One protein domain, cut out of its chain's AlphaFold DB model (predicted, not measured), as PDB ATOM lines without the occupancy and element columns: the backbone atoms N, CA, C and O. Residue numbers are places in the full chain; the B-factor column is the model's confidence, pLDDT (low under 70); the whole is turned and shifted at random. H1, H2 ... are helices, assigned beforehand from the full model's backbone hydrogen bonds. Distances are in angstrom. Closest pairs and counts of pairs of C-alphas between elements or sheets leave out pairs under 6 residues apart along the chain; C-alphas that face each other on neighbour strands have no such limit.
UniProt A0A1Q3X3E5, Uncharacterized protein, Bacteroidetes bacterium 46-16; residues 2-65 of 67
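What this domain is: This is residues 2 to 65 of the 67 residues of an uncharacterized protein of Bacteroidetes bacterium 46-16 (UniProt A0A1Q3X3E5). A helical hairpin of H2 and H3 has H1 packed crosswise on the first part of H2, and a free arm, residues 49 to 65 with H4 in it, sticks out far beyond H3. The arm makes much of the length, and the hairpin is open, with H2 and H3 meeting only near their tight link. The printed part has 64 residues with four named helices, in the order H1, H2, H3, H4, and no named strand; its class is all helix. The whole is extended, with a radius of gyration of the C-alphas of 16.9 A and spans of 54 by 27 by 15 A.

Where its parts are: H2, the longest helix, holds residues 16 to 33 and is 25.8 A long, from C-alpha 16 at (-21.179, -51.620, -13.176) to C-alpha 33. H1 holds residues 2 to 12, 15.1 A, and begins with C-alpha 2 at (-23.645, -42.388, -11.750). H3 holds residues 35 to 47, 18.5 A. H4 holds residues 55 to 63, 12.3 A, and ends with C-alpha 63 at (-22.579, -7.777, 1.566).

How they stand to each other: H2 touches H1 with residues 16 to 23 alone; the closest C-alphas are those of Ala 19 and Ile 5, 5.4 A apart. Their lines are about perpendicular, at 75 degrees. H2 and H3 form a helical hairpin, opposite ways at a steep tilt of 40 degrees. Residues 27 to 32 of H2 touch residues 37 to 41 of H3, with the C-alphas of Ser 31 and Gly 38 closest, 4.4 A apart. H1 and H3 are apart, and H4 is apart from H1, H2 and H3. Every O i to N i+4 pair is within hydrogen-bond range in H1, H2 and H4, and 7 of 9 are in H3.

The domain as a whole: The C-alphas farthest apart, those of Gly 13 and Lys 65, are 55.2 A apart. Without residues 49 to 65, which stand free, the body spans 32 by 21 by 14 A. The printed part has no cut. The links H1 to H2 and H2 to H3 are tight, and H3 to H4, 7 residues, is short. The mean pLDDT of the printed part is 79.0; residue 35, residues 37 to 39, 41 to 57 and 64 to 65 are under 70.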
ATOM      1  N   GLN A   2     -22.725 -41.244 -11.860       85.31
ATOM      2  CA  GLN A   2     -23.645 -42.388 -11.750       85.31
ATOM      3  C   GLN A   2     -24.606 -42.530 -12.943       85.31
ATOM      4  O   GLN A   2     -24.699 -43.603 -13.521       85.31
ATOM      5  N   GLU A   3     -25.217 -41.434 -13.397       91.75
ATOM      6  CA  GLU A   3     -26.105 -41.433 -14.571       91.75
ATOM      7  C   GLU A   3     -25.423 -41.959 -15.851       91.75
ATOM      8  O   GLU A   3     -26.012 -42.725 -16.607       91.75
ATOM      9  N   LEU A   4     -24.149 -41.610 -16.069       89.25
ATOM     10  CA  LEU A   4     -23.364 -42.109 -17.204       89.25
ATOM     11  C   LEU A   4     -23.077 -43.611 -17.072       89.25
ATOM     12  O   LEU A   4     -23.147 -44.339 -18.058       89.25
ATOM     13  N   ILE A   5     -22.764 -44.074 -15.860       94.06
ATOM     14  CA  ILE A   5     -22.554 -45.496 -15.568       94.06
ATOM     15  C   ILE A   5     -23.840 -46.282 -15.836       94.06
ATOM     16  O   ILE A   5     -23.795 -47.302 -16.522       94.06
ATOM     17  N   ASP A   6     -24.984 -45.795 -15.359       96.19
ATOM     18  CA  ASP A   6     -26.278 -46.447 -15.561       96.19
ATOM     19  C   ASP A   6     -26.691 -46.446 -17.038       96.19
ATOM     20  O   ASP A   6     -27.121 -47.478 -17.551       96.19
ATOM     21  N   HIS A   7     -26.440 -45.352 -17.763       95.88
ATOM     22  CA  HIS A   7     -26.637 -45.294 -19.210       95.88
ATOM     23  C   HIS A   7     -25.785 -46.332 -19.956       95.88
ATOM     24  O   HIS A   7     -26.279 -47.029 -20.842       95.88
ATOM     25  N   LEU A   8     -24.505 -46.476 -19.593       95.44
ATOM     26  CA  LEU A   8     -23.615 -47.468 -20.199       95.44
ATOM     27  C   LEU A   8     -24.054 -48.900 -19.878       95.44
ATOM     28  O   LEU A   8     -24.053 -49.745 -20.772       95.44
ATOM     29  N   LYS A   9     -24.476 -49.176 -18.640       97.19
ATOM     30  CA  LYS A   9     -25.035 -50.481 -18.252       97.19
ATOM     31  C   LYS A   9     -26.282 -50.806 -19.078       97.19
ATOM     32  O   LYS A   9     -26.370 -51.895 -19.636       97.19
ATOM     33  N   GLU A  10     -27.207 -49.855 -19.209       97.69
ATOM     34  CA  GLU A  10     -28.458 -50.039 -19.951       97.69
ATOM     35  C   GLU A  10     -28.221 -50.236 -21.455       97.69
ATOM     36  O   GLU A  10     -28.800 -51.133 -22.065       97.69
ATOM     37  N   LYS A  11     -27.367 -49.407 -22.071       97.38
ATOM     38  CA  LYS A  11     -27.179 -49.406 -23.529       97.38
ATOM     39  C   LYS A  11     -26.165 -50.425 -24.027       97.38
ATOM     40  O   LYS A  11     -26.323 -50.921 -25.138       97.38
ATOM     41  N   ALA A  12     -25.136 -50.729 -23.239       95.88
ATOM     42  CA  ALA A  12     -24.088 -51.671 -23.628       95.88
ATOM     43  C   ALA A  12     -24.244 -53.054 -22.979       95.88
ATOM     44  O   ALA A  12     -23.522 -53.974 -23.356       95.88
ATOM     45  N   GLY A  13     -25.163 -53.222 -22.019       96.94
ATOM     46  CA  GLY A  13     -25.382 -54.503 -21.338       96.94
ATOM     47  C   GLY A  13     -24.181 -54.963 -20.506       96.94
ATOM     48  O   GLY A  13     -23.958 -56.162 -20.357       96.94
ATOM     49  N   ILE A  14     -23.379 -54.019 -20.008       97.38
ATOM     50  CA  ILE A  14     -22.157 -54.286 -19.239       97.38
ATOM     51  C   ILE A  14     -22.399 -54.177 -17.734       97.38
ATOM     52  O   ILE A  14     -23.366 -53.560 -17.283       97.38
ATOM     53  N   THR A  15     -21.504 -54.762 -16.939       97.88
ATOM     54  CA  THR A  15     -21.572 -54.641 -15.479       97.88
ATOM     55  C   THR A  15     -21.180 -53.238 -15.018       97.88
ATOM     56  O   THR A  15     -20.522 -52.475 -15.725       97.88
ATOM     57  N   GLU A  16     -21.545 -52.899 -13.785       95.12
ATOM     58  CA  GLU A  16     -21.179 -51.620 -13.176       95.12
ATOM     59  C   GLU A  16     -19.668 -51.417 -13.062       95.12
ATOM     60  O   GLU A  16     -19.157 -50.330 -13.332       95.12
ATOM     61  N   GLU A  17     -18.936 -52.482 -12.743       96.56
ATOM     62  CA  GLU A  17     -17.477 -52.452 -12.694       96.56
ATOM     63  C   GLU A  17     -16.878 -52.157 -14.080       96.56
ATOM     64  O   GLU A  17     -15.958 -51.347 -14.208       96.56
ATOM     65  N   GLN A  18     -17.423 -52.773 -15.134       97.12
ATOM     66  CA  GLN A  18     -16.997 -52.533 -16.514       97.12
ATOM     67  C   GLN A  18     -17.324 -51.108 -16.970       97.12
ATOM     68  O   GLN A  18     -16.468 -50.452 -17.562       97.12
ATOM     69  N   ALA A  19     -18.519 -50.605 -16.658       96.94
ATOM     70  CA  ALA A  19     -18.922 -49.235 -16.967       96.94
ATOM     71  C   ALA A  19     -18.024 -48.210 -16.259       96.94
ATOM     72  O   ALA A  19     -17.537 -47.274 -16.889       96.94
ATOM     73  N   THR A  20     -17.719 -48.435 -14.981       94.88
ATOM     74  CA  THR A  20     -16.805 -47.583 -14.206       94.88
ATOM     75  C   THR A  20     -15.409 -47.556 -14.832       94.88
ATOM     76  O   THR A  20     -14.839 -46.488 -15.054       94.88
ATOM     77  N   LYS A  21     -14.870 -48.729 -15.190       96.25
ATOM     78  CA  LYS A  21     -13.574 -48.847 -15.878       96.25
ATOM     79  C   LYS A  21     -13.572 -48.144 -17.238       96.25
ATOM     80  O   LYS A  21     -12.592 -47.482 -17.568       96.25
ATOM     81  N   ALA A  22     -14.657 -48.245 -18.004       95.56
ATOM     82  CA  ALA A  22     -14.784 -47.588 -19.304       95.56
ATOM     83  C   ALA A  22     -14.770 -46.057 -19.177       95.56
ATOM     84  O   ALA A  22     -14.041 -45.391 -19.910       95.56
ATOM     85  N   VAL A  23     -15.514 -45.499 -18.216       92.38
ATOM     86  CA  VAL A  23     -15.530 -44.050 -17.955       92.38
ATOM     87  C   VAL A  23     -14.136 -43.541 -17.584       92.38
ATOM     88  O   VAL A  23     -13.704 -42.516 -18.112       92.38
ATOM     89  N   HIS A  24     -13.400 -44.266 -16.736       91.94
ATOM     90  CA  HIS A  24     -12.022 -43.904 -16.387       91.94
ATOM     91  C   HIS A  24     -11.073 -43.982 -17.586       91.94
ATOM     92  O   HIS A  24     -10.371 -43.014 -17.853       91.94
ATOM     93  N   ALA A  25     -11.108 -45.068 -18.361       94.06
ATOM     94  CA  ALA A  25     -10.258 -45.213 -19.542       94.06
ATOM     95  C   ALA A  25     -10.485 -44.088 -20.568       94.06
ATOM     96  O   ALA A  25      -9.533 -43.563 -21.141       94.06
ATOM     97  N   ILE A  26     -11.743 -43.682 -20.769       89.56
ATOM     98  CA  ILE A  26     -12.105 -42.561 -21.643       89.56
ATOM     99  C   ILE A  26     -11.568 -41.243 -21.074       89.56
ATOM    100  O   ILE A  26     -10.921 -40.485 -21.797       89.56
ATOM    101  N   LYS A  27     -11.801 -40.972 -19.782       85.50
ATOM    102  CA  LYS A  27     -11.285 -39.775 -19.104       85.50
ATOM    103  C   LYS A  27      -9.769 -39.664 -19.255       85.50
ATOM    104  O   LYS A  27      -9.279 -38.592 -19.610       85.50
ATOM    105  N   ASP A  28      -9.045 -40.747 -19.005       87.12
ATOM    106  CA  ASP A  28      -7.585 -40.753 -19.045       87.12
ATOM    107  C   ASP A  28      -7.085 -40.552 -20.481       87.12
ATOM    108  O   ASP A  28      -6.270 -39.663 -20.728       87.12
ATOM    109  N   TYR A  29      -7.684 -41.241 -21.460       89.56
ATOM    110  CA  TYR A  29      -7.362 -41.057 -22.877       89.56
ATOM    111  C   TYR A  29      -7.546 -39.603 -23.341       89.56
ATOM    112  O   TYR A  29      -6.669 -39.033 -23.993       89.56
ATOM    113  N   PHE A  30      -8.665 -38.963 -22.993       83.81
ATOM    114  CA  PHE A  30      -8.907 -37.570 -23.378       83.81
ATOM    115  C   PHE A  30      -8.041 -36.572 -22.604       83.81
ATOM    116  O   PHE A  30      -7.655 -35.555 -23.178       83.81
ATOM    117  N   SER A  31      -7.685 -36.866 -21.353       80.44
ATOM    118  CA  SER A  31      -6.786 -36.022 -20.556       80.44
ATOM    119  C   SER A  31      -5.365 -36.013 -21.129       80.44
ATOM    120  O   SER A  31      -4.729 -34.963 -21.186       80.44
ATOM    121  N   GLU A  32      -4.889 -37.160 -21.622       83.81
ATOM    122  CA  GLU A  32      -3.587 -37.280 -22.286       83.81
ATOM    123  C   GLU A  32      -3.572 -36.638 -23.676       83.81
ATOM    124  O   GLU A  32      -2.597 -35.991 -24.063       83.81
ATOM    125  N   LYS A  33      -4.640 -36.830 -24.460       84.88
ATOM    126  CA  LYS A  33      -4.697 -36.352 -25.849       84.88
ATOM    127  C   LYS A  33      -5.068 -34.886 -25.971       84.88
ATOM    128  O   LYS A  33      -4.661 -34.243 -26.935       84.88
ATOM    129  N   ILE A  34      -5.846 -34.360 -25.030       78.44
ATOM    130  CA  ILE A  34      -6.327 -32.984 -25.068       78.44
ATOM    131  C   ILE A  34      -6.203 -32.390 -23.657       78.44
ATOM    132  O   ILE A  34      -7.194 -32.289 -22.933       78.44
ATOM    133  N   PRO A  35      -4.996 -31.937 -23.259       68.94
ATOM    134  CA  PRO A  35      -4.743 -31.397 -21.919       68.94
ATOM    135  C   PRO A  35      -5.660 -30.220 -21.554       68.94
ATOM    136  O   PRO A  35      -6.039 -30.049 -20.398       68.94
ATOM    137  N   MET A  36      -6.083 -29.440 -22.557       71.25
ATOM    138  CA  MET A  36      -7.044 -28.344 -22.391       71.25
ATOM    139  C   MET A  36      -8.454 -28.838 -22.005       71.25
ATOM    140  O   MET A  36      -9.155 -28.149 -21.269       71.25
ATOM    141  N   LEU A  37      -8.861 -30.038 -22.441       66.00
ATOM    142  CA  LEU A  37     -10.117 -30.667 -22.014       66.00
ATOM    143  C   LEU A  37      -9.986 -31.369 -20.664       66.00
ATOM    144  O   LEU A  37     -10.994 -31.485 -19.979       66.00
ATOM    145  N   GLY A  38      -8.785 -31.782 -20.251       63.88
ATOM    146  CA  GLY A  38      -8.549 -32.374 -18.929       63.88
ATOM    147  C   GLY A  38      -9.036 -31.464 -17.797       63.88
ATOM    148  O   GLY A  38      -9.847 -31.883 -16.976       63.88
ATOM    149  N   GLY A  39      -8.663 -30.178 -17.834       67.12
ATOM    150  CA  GLY A  39      -9.130 -29.192 -16.850       67.12
ATOM    151  C   GLY A  39     -10.634 -28.884 -16.938       67.12
ATOM    152  O   GLY A  39     -11.278 -28.606 -15.928       67.12
ATOM    153  N   MET A  40     -11.234 -28.965 -18.131       70.25
ATOM    154  CA  MET A  40     -12.682 -28.786 -18.307       70.25
ATOM    155  C   MET A  40     -13.476 -30.008 -17.827       70.25
ATOM    156  O   MET A  40     -14.521 -29.839 -17.206       70.25
ATOM    157  N   LEU A  41     -12.976 -31.222 -18.064       65.94
ATOM    158  CA  LEU A  41     -13.551 -32.480 -17.587       65.94
ATOM    159  C   LEU A  41     -13.411 -32.624 -16.073       65.94
ATOM    160  O   LEU A  41     -14.343 -33.110 -15.445       65.94
ATOM    161  N   GLU A  42     -12.309 -32.173 -15.472       67.62
ATOM    162  CA  GLU A  42     -12.186 -32.081 -14.011       67.62
ATOM    163  C   GLU A  42     -13.168 -31.076 -13.421       67.62
ATOM    164  O   GLU A  42     -13.796 -31.379 -12.411       67.62
ATOM    165  N   ASN A  43     -13.382 -29.927 -14.065       69.31
ATOM    166  CA  ASN A  43     -14.430 -28.997 -13.646       69.31
ATOM    167  C   ASN A  43     -15.834 -29.585 -13.832       69.31
ATOM    168  O   ASN A  43     -16.685 -29.378 -12.979       69.31
ATOM    169  N   LEU A  44     -16.094 -30.353 -14.894       66.94
ATOM    170  CA  LEU A  44     -17.387 -31.007 -15.114       66.94
ATOM    171  C   LEU A  44     -17.619 -32.154 -14.119       66.94
ATOM    172  O   LEU A  44     -18.669 -32.218 -13.492       66.94
ATOM    173  N   ALA A  45     -16.631 -33.023 -13.903       66.75
ATOM    174  CA  ALA A  45     -16.677 -34.097 -12.910       66.75
ATOM    175  C   ALA A  45     -16.723 -33.550 -11.473       66.75
ATOM    176  O   ALA A  45     -17.436 -34.083 -10.621       66.75
ATOM    177  N   GLY A  46     -15.995 -32.463 -11.221       61.88
ATOM    178  CA  GLY A  46     -15.973 -31.719  -9.970       61.88
ATOM    179  C   GLY A  46     -17.285 -30.994  -9.704       61.88
ATOM    180  O   GLY A  46     -17.768 -31.077  -8.586       61.88
ATOM    181  N   ASN A  47     -17.916 -30.379 -10.708       54.16
ATOM    182  CA  ASN A  47     -19.234 -29.744 -10.588       54.16
ATOM    183  C   ASN A  47     -20.358 -30.774 -10.448       54.16
ATOM    184  O   ASN A  47     -21.249 -30.577  -9.635       54.16
ATOM    185  N   ILE A  48     -20.265 -31.931 -11.112       50.16
ATOM    186  CA  ILE A  48     -21.161 -33.075 -10.859       50.16
ATOM    187  C   ILE A  48     -20.988 -33.619  -9.423       50.16
ATOM    188  O   ILE A  48     -21.874 -34.288  -8.899       50.16
ATOM    189  N   SER A  49     -19.866 -33.308  -8.765       51.41
ATOM    190  CA  SER A  49     -19.589 -33.661  -7.364       51.41
ATOM    191  C   SER A  49     -19.754 -32.482  -6.385       51.41
ATOM    192  O   SER A  49     -19.679 -32.683  -5.176       51.41
ATOM    193  N   LYS A  50     -19.942 -31.250  -6.882       49.16
ATOM    194  CA  LYS A  50     -19.949 -29.991  -6.113       49.16
ATOM    195  C   LYS A  50     -20.911 -28.948  -6.694       49.16
ATOM    196  O   LYS A  50     -20.610 -27.753  -6.679       49.16
ATOM    197  N   GLU A  51     -22.102 -29.344  -7.131       48.72
ATOM    198  CA  GLU A  51     -23.229 -28.404  -7.162       48.72
ATOM    199  C   GLU A  51     -23.695 -28.153  -5.722       48.72
ATOM    200  O   GLU A  51     -24.642 -28.727  -5.199       48.72
ATOM    201  N   GLY A  52     -22.905 -27.312  -5.060       53.31
ATOM    202  CA  GLY A  52     -23.095 -26.787  -3.718       53.31
ATOM    203  C   GLY A  52     -22.275 -25.516  -3.482       53.31
ATOM    204  O   GLY A  52     -22.083 -25.133  -2.332       53.31
ATOM    205  N   HIS A  53     -21.781 -24.844  -4.533       51.91
ATOM    206  CA  HIS A  53     -21.371 -23.444  -4.393       51.91
ATOM    207  C   HIS A  53     -22.638 -22.595  -4.347       51.91
ATOM    208  O   HIS A  53     -23.216 -22.212  -5.362       51.91
ATOM    209  N   ASN A  54     -23.109 -22.399  -3.119       62.25
ATOM    210  CA  ASN A  54     -24.311 -21.656  -2.810       62.25
ATOM    211  C   ASN A  54     -24.174 -20.211  -3.301       62.25
ATOM    212  O   ASN A  54     -23.199 -19.525  -3.004       62.25
ATOM    213  N   LEU A  55     -25.233 -19.713  -3.937       60.25
ATOM    214  CA  LEU A  55     -25.484 -18.289  -4.189       60.25
ATOM    215  C   LEU A  55     -25.263 -17.413  -2.929       60.25
ATOM    216  O   LEU A  55     -24.976 -16.223  -3.037       60.25
ATOM    217  N   GLY A  56     -25.336 -18.015  -1.734       66.25
ATOM    218  CA  GLY A  56     -24.990 -17.409  -0.449       66.25
ATOM    219  C   GLY A  56     -23.528 -16.967  -0.300       66.25
ATOM    220  O   GLY A  56     -23.305 -15.930   0.315       66.25
ATOM    221  N   ASP A  57     -22.552 -17.650  -0.906       69.88
ATOM    222  CA  ASP A  57     -21.138 -17.230  -0.849       69.88
ATOM    223  C   ASP A  57     -20.881 -15.998  -1.733       69.88
ATOM    224  O   ASP A  57     -20.137 -15.091  -1.358       69.88
ATOM    225  N   MET A  58     -21.570 -15.907  -2.877       73.62
ATOM    226  CA  MET A  58     -21.542 -14.712  -3.728       73.62
ATOM    227  C   MET A  58     -22.245 -13.519  -3.069       73.62
ATOM    228  O   MET A  58     -21.733 -12.401  -3.121       73.62
ATOM    229  N   LEU A  59     -23.384 -13.742  -2.405       75.06
ATOM    230  CA  LEU A  59     -24.080 -12.692  -1.654       75.06
ATOM    231  C   LEU A  59     -23.292 -12.262  -0.407       75.06
ATOM    232  O   LEU A  59     -23.204 -11.068  -0.129       75.06
ATOM    233  N   GLY A  60     -22.657 -13.196   0.304       74.75
ATOM    234  CA  GLY A  60     -21.816 -12.914   1.469       74.75
ATOM    235  C   GLY A  60     -20.590 -12.066   1.126       74.75
ATOM    236  O   GLY A  60     -20.299 -11.097   1.826       74.75
ATOM    237  N   GLY A  61     -19.928 -12.348  -0.003       79.94
ATOM    238  CA  GLY A  61     -18.814 -11.534  -0.504       79.94
ATOM    239  C   GLY A  61     -19.224 -10.128  -0.964       79.94
ATOM    240  O   GLY A  61     -18.419  -9.199  -0.893       79.94
ATOM    241  N   MET A  62     -20.476  -9.951  -1.399       74.50
ATOM    242  CA  MET A  62     -21.008  -8.660  -1.854       74.50
ATOM    243  C   MET A  62     -21.571  -7.809  -0.703       74.50
ATOM    244  O   MET A  62     -21.535  -6.582  -0.773       74.50
ATOM    245  N   LEU A  63     -22.053  -8.446   0.371       76.50
ATOM    246  CA  LEU A  63     -22.579  -7.777   1.566       76.50
ATOM    247  C   LEU A  63     -21.513  -7.518   2.643       76.50
ATOM    248  O   LEU A  63     -21.679  -6.594   3.435       76.50
ATOM    249  N   GLY A  64     -20.416  -8.281   2.662       67.94
ATOM    250  CA  GLY A  64     -19.349  -8.180   3.667       67.94
ATOM    251  C   GLY A  64     -18.331  -7.053   3.454       67.94
ATOM    252  O   GLY A  64     -17.407  -6.921   4.250       67.94
ATOM    253  N   LYS A  65     -18.470  -6.243   2.395       65.19
ATOM    254  CA  LYS A  65     -17.585  -5.102   2.114       65.19
ATOM    255  C   LYS A  65     -18.314  -3.779   2.369       65.19
ATOM    256  O   LYS A  65     -18.650  -3.041   1.446       65.19
TER     257      LYS A  65